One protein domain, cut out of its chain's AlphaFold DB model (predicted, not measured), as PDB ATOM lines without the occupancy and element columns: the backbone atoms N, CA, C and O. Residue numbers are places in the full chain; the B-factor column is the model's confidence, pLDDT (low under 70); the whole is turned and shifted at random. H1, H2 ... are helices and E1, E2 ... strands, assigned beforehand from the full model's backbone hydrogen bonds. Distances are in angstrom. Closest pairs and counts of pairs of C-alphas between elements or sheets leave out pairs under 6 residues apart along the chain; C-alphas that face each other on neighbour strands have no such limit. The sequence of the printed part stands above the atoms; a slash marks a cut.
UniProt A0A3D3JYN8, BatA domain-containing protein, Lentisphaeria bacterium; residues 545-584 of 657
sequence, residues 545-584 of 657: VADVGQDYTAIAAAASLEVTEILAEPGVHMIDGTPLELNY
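This is residues 545 to 584 of the 657 residues of the protein "BatA domain-containing protein" of Lentisphaeria bacterium (UniProt A0A3D3JYN8). A small three-stranded sheet, hairpin E2-E3 with short E1 beside E3, is grazed by one short helix, H1; a long loop, residues 559 to 570, leads from H1 to E2. The 40 printed residues include E1, H1, E2, E3 in that order; the sheet, E1 E3 E2, is mixed, as is the class, helices and strands. The whole is compact, radius of gyration of the C-alphas 9.0 A, spanning 24 by 18 by 15 A.

Start at E1, residues 545 to 547, parallel to E3, residues 578 to 583, at 31 degrees; N 546 and O 581, 3.0 A, are within hydrogen-bond range. H1, residues 553 to 558, only grazes the sheet, with residues 553 to 556; its O i to N i+4 pairs are within range. E2, residues 571 to 575, is antiparallel to E3, a hairpin, with N 580 and O 573 at 2.7 A.

Find C-alpha 545 at (-60.879, -79.994, 2.448), where E1, 7.2 A long, begins. H1 spans 8.6 A, E2 12.6 A, and E3 16.1 A to C-alpha 583 at (-55.005, -84.962, 4.465).

The farthest C-alphas, Ser 560 and Tyr 584, are 24.1 A apart. The printed part has no cut; pLDDT is under 70 at residues 554 to 561 and 564.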
ATOM      1  N   VAL A 545     -61.508 -78.667   2.388       81.75
ATOM      2  CA  VAL A 545     -60.879 -79.994   2.448       81.75
ATOM      3  C   VAL A 545     -60.078 -80.209   1.173       81.75
ATOM      4  O   VAL A 545     -60.596 -79.966   0.083       81.75
ATOM      5  N   ALA A 546     -58.839 -80.668   1.304       84.38
ATOM      6  CA  ALA A 546     -57.977 -81.006   0.179       84.38
ATOM      7  C   ALA A 546     -57.053 -82.186   0.513       84.38
ATOM      8  O   ALA A 546     -56.821 -82.506   1.683       84.38
ATOM      9  N   ASP A 547     -56.489 -82.793  -0.532       85.44
ATOM     10  CA  ASP A 547     -55.450 -83.808  -0.390       85.44
ATOM     11  C   ASP A 547     -54.046 -83.179  -0.499       85.44
ATOM     12  O   ASP A 547     -53.808 -82.292  -1.323       85.44
ATOM     13  N   VAL A 548     -53.089 -83.663   0.299       87.62
ATOM     14  CA  VAL A 548     -51.675 -83.264   0.216       87.62
ATOM     15  C   VAL A 548     -51.155 -83.519  -1.200       87.62
ATOM     16  O   VAL A 548     -51.323 -84.605  -1.755       87.62
ATOM     17  N   GLY A 549     -50.493 -82.516  -1.779       79.62
ATOM     18  CA  GLY A 549     -49.925 -82.594  -3.126       79.62
ATOM     19  C   GLY A 549     -50.927 -82.359  -4.262       79.62
ATOM     20  O   GLY A 549     -50.506 -82.324  -5.416       79.62
ATOM     21  N   GLN A 550     -52.218 -82.148  -3.972       77.25
ATOM     22  CA  GLN A 550     -53.152 -81.598  -4.955       77.25
ATOM     23  C   GLN A 550     -53.064 -80.070  -5.019       77.25
ATOM     24  O   GLN A 550     -52.824 -79.393  -4.019       77.25
ATOM     25  N   ASP A 551     -53.320 -79.525  -6.207       79.44
ATOM     26  CA  ASP A 551     -53.526 -78.091  -6.383       79.44
ATOM     27  C   ASP A 551     -54.926 -77.704  -5.882       79.44
ATOM     28  O   ASP A 551     -55.936 -77.921  -6.555       79.44
ATOM     29  N   TYR A 552     -54.984 -77.141  -4.675       77.44
ATOM     30  CA  TYR A 552     -56.219 -76.675  -4.046       77.44
ATOM     31  C   TYR A 552     -56.496 -75.178  -4.277       77.44
ATOM     32  O   TYR A 552     -57.405 -74.621  -3.658       77.44
ATOM     33  N   THR A 553     -55.775 -74.509  -5.189       79.00
ATOM     34  CA  THR A 553     -56.039 -73.096  -5.529       79.00
ATOM     35  C   THR A 553     -57.447 -72.892  -6.084       79.00
ATOM     36  O   THR A 553     -58.101 -71.908  -5.750       79.00
ATOM     37  N   ALA A 554     -57.960 -73.848  -6.865       67.81
ATOM     38  CA  ALA A 554     -59.329 -73.815  -7.374       67.81
ATOM     39  C   ALA A 554     -60.378 -73.916  -6.250       67.81
ATOM     40  O   ALA A 554     -61.390 -73.220  -6.297       67.81
ATOM     41  N   ILE A 555     -60.116 -74.741  -5.229       67.25
ATOM     42  CA  ILE A 555     -60.995 -74.914  -4.061       67.25
ATOM     43  C   ILE A 555     -61.052 -73.611  -3.255       67.25
ATOM     44  O   ILE A 555     -62.131 -73.151  -2.889       67.25
ATOM     45  N   ALA A 556     -59.900 -72.978  -3.029       69.38
ATOM     46  CA  ALA A 556     -59.840 -71.694  -2.340       69.38
ATOM     47  C   ALA A 556     -60.478 -70.557  -3.153       69.38
ATOM     48  O   ALA A 556     -61.260 -69.783  -2.608       69.38
ATOM     49  N   ALA A 557     -60.235 -70.498  -4.466       67.25
ATOM     50  CA  ALA A 557     -60.833 -69.496  -5.345       67.25
ATOM     51  C   ALA A 557     -62.366 -69.612  -5.408       67.25
ATOM     52  O   ALA A 557     -63.056 -68.594  -5.408       67.25
ATOM     53  N   ALA A 558     -62.914 -70.834  -5.408       58.44
ATOM     54  CA  ALA A 558     -64.358 -71.062  -5.313       58.44
ATOM     55  C   ALA A 558     -64.950 -70.537  -3.991       58.44
ATOM     56  O   ALA A 558     -66.105 -70.120  -3.952       58.44
ATOM     57  N   ALA A 559     -64.143 -70.502  -2.929       59.59
ATOM     58  CA  ALA A 559     -64.485 -69.912  -1.640       59.59
ATOM     59  C   ALA A 559     -64.104 -68.420  -1.516       59.59
ATOM     60  O   ALA A 559     -64.261 -67.850  -0.441       59.59
ATOM     61  N   SER A 560     -63.646 -67.771  -2.596       62.59
ATOM     62  CA  SER A 560     -63.147 -66.382  -2.604       62.59
ATOM     63  C   SER A 560     -61.966 -66.127  -1.653       62.59
ATOM     64  O   SER A 560     -61.831 -65.035  -1.109       62.59
ATOM     65  N   LEU A 561     -61.113 -67.135  -1.458       64.81
ATOM     66  CA  LEU A 561     -59.926 -67.083  -0.603       64.81
ATOM     67  C   LEU A 561     -58.654 -67.064  -1.464       64.81
ATOM     68  O   LEU A 561     -58.582 -67.757  -2.485       64.81
ATOM     69  N   GLU A 562     -57.638 -66.306  -1.049       70.50
ATOM     70  CA  GLU A 562     -56.354 -66.255  -1.758       70.50
ATOM     71  C   GLU A 562     -55.362 -67.271  -1.172       70.50
ATOM     72  O   GLU A 562     -55.080 -67.295   0.024       70.50
ATOM     73  N   VAL A 563     -54.783 -68.117  -2.031       71.62
ATOM     74  CA  VAL A 563     -53.735 -69.074  -1.641       71.62
ATOM     75  C   VAL A 563     -52.397 -68.605  -2.183       71.62
ATOM     76  O   VAL A 563     -52.204 -68.511  -3.394       71.62
ATOM     77  N   THR A 564     -51.451 -68.347  -1.282       68.62
ATOM     78  CA  THR A 564     -50.091 -67.926  -1.640       68.62
ATOM     79  C   THR A 564     -49.134 -69.095  -1.870       68.62
ATOM     80  O   THR A 564     -48.150 -68.934  -2.588       68.62
ATOM     81  N   GLU A 565     -49.392 -70.257  -1.261       76.12
ATOM     82  CA  GLU A 565     -48.506 -71.426  -1.311       76.12
ATOM     83  C   GLU A 565     -49.289 -72.745  -1.191       76.12
ATOM     84  O   GLU A 565     -50.281 -72.828  -0.462       76.12
ATOM     85  N   ILE A 566     -48.821 -73.778  -1.903       78.12
ATOM     86  CA  ILE A 566     -49.318 -75.155  -1.786       78.12
ATOM     87  C   ILE A 566     -48.530 -75.860  -0.680       78.12
ATOM     88  O   ILE A 566     -47.313 -76.015  -0.768       78.12
ATOM     89  N   LEU A 567     -49.233 -76.295   0.361       80.56
ATOM     90  CA  LEU A 567     -48.660 -76.922   1.542       80.56
ATOM     91  C   LEU A 567     -48.360 -78.403   1.284       80.56
ATOM     92  O   LEU A 567     -49.143 -79.124   0.663       80.56
ATOM     93  N   ALA A 568     -47.212 -78.854   1.790       76.31
ATOM     94  CA  ALA A 568     -46.692 -80.203   1.561       76.31
ATOM     95  C   ALA A 568     -46.922 -81.172   2.735       76.31
ATOM     96  O   ALA A 568     -46.608 -82.354   2.611       76.31
ATOM     97  N   GLU A 569     -47.449 -80.695   3.867       86.12
ATOM     98  CA  GLU A 569     -47.640 -81.499   5.078       86.12
ATOM     99  C   GLU A 569     -49.121 -81.563   5.478       86.12
ATOM    100  O   GLU A 569     -49.807 -80.532   5.444       86.12
ATOM    101  N   PRO A 570     -49.627 -82.747   5.879       92.31
ATOM    102  CA  PRO A 570     -50.997 -82.887   6.348       92.31
ATOM    103  C   PRO A 570     -51.201 -82.094   7.642       92.31
ATOM    104  O   PRO A 570     -50.281 -81.904   8.439       92.31
ATOM    105  N   GLY A 571     -52.422 -81.635   7.868       93.19
ATOM    106  CA  GLY A 571     -52.736 -80.795   9.008       93.19
ATOM    107  C   GLY A 571     -54.010 -80.004   8.805       93.19
ATOM    108  O   GLY A 571     -54.668 -80.095   7.769       93.19
ATOM    109  N   VAL A 572     -54.342 -79.209   9.813       91.50
ATOM    110  CA  VAL A 572     -55.345 -78.165   9.662       91.50
ATOM    111  C   VAL A 572     -54.617 -76.839   9.547       91.50
ATOM    112  O   VAL A 572     -53.801 -76.499  10.398       91.50
ATOM    113  N   HIS A 573     -54.904 -76.100   8.484       89.06
ATOM    114  CA  HIS A 573     -54.261 -74.827   8.175       89.06
ATOM    115  C   HIS A 573     -55.315 -73.731   8.076       89.06
ATOM    116  O   HIS A 573     -56.459 -74.010   7.747       89.06
ATOM    117  N   MET A 574     -54.963 -72.478   8.349       85.00
ATOM    118  CA  MET A 574     -55.907 -71.360   8.235       85.00
ATOM    119  C   MET A 574     -55.619 -70.566   6.959       85.00
ATOM    120  O   MET A 574     -54.512 -70.053   6.808       85.00
ATOM    121  N   ILE A 575     -56.611 -70.427   6.078       79.44
ATOM    122  CA  ILE A 575     -56.566 -69.576   4.878       79.44
ATOM    123  C   ILE A 575     -57.603 -68.468   5.067       79.44
ATOM    124  O   ILE A 575     -58.795 -68.753   5.140       79.44
ATOM    125  N   ASP A 576     -57.144 -67.225   5.233       74.44
ATOM    126  CA  ASP A 576     -57.975 -66.037   5.499       74.44
ATOM    127  C   ASP A 576     -59.073 -66.259   6.562       74.44
ATOM    128  O   ASP A 576     -60.216 -65.830   6.434       74.44
ATOM    129  N   GLY A 577     -58.734 -66.972   7.643       72.69
ATOM    130  CA  GLY A 577     -59.664 -67.264   8.743       72.69
ATOM    131  C   GLY A 577     -60.587 -68.468   8.518       72.69
ATOM    132  O   GLY A 577     -61.301 -68.847   9.446       72.69
ATOM    133  N   THR A 578     -60.516 -69.126   7.360       76.81
ATOM    134  CA  THR A 578     -61.208 -70.391   7.076       76.81
ATOM    135  C   THR A 578     -60.260 -71.577   7.291       76.81
ATOM    136  O   THR A 578     -59.150 -71.570   6.753       76.81
ATOM    137  N   PRO A 579     -60.645 -72.606   8.065       85.06
ATOM    138  CA  PRO A 579     -59.825 -73.802   8.230       85.06
ATOM    139  C   PRO A 579     -59.813 -74.655   6.950       85.06
ATOM    140  O   PRO A 579     -60.858 -74.907   6.352       85.06
ATOM    141  N   LEU A 580     -58.629 -75.126   6.565       87.06
ATOM    142  CA  LEU A 580     -58.346 -76.106   5.522       87.06
ATOM    143  C   LEU A 580     -57.862 -77.399   6.175       87.06
ATOM    144  O   LEU A 580     -56.781 -77.436   6.758       87.06
ATOM    145  N   GLU A 581     -58.639 -78.464   6.036       89.81
ATOM    146  CA  GLU A 581     -58.231 -79.827   6.359       89.81
ATOM    147  C   GLU A 581     -57.439 -80.406   5.187       89.81
ATOM    148  O   GLU A 581     -58.001 -80.728   4.138       89.81
ATOM    149  N   LEU A 582     -56.128 -80.541   5.370       91.19
ATOM    150  CA  LEU A 582     -55.226 -81.128   4.392       91.19
ATOM    151  C   LEU A 582     -54.827 -82.532   4.854       91.19
ATOM    152  O   LEU A 582     -54.167 -82.696   5.880       91.19
ATOM    153  N   ASN A 583     -55.238 -83.558   4.113       91.00
ATOM    154  CA  ASN A 583     -55.005 -84.962   4.465       91.00
ATOM    155  C   ASN A 583     -54.332 -85.718   3.322       91.00
ATOM    156  O   ASN A 583     -54.335 -85.271   2.186       91.00
ATOM    157  N   TYR A 584     -53.734 -86.877   3.589       89.81
ATOM    158  CA  TYR A 584     -53.282 -87.725   2.485       89.81
ATOM    159  C   TYR A 584     -54.474 -88.285   1.708       89.81
ATOM    160  O   TYR A 584     -55.523 -88.579   2.280       89.81
TER     161      TYR A 584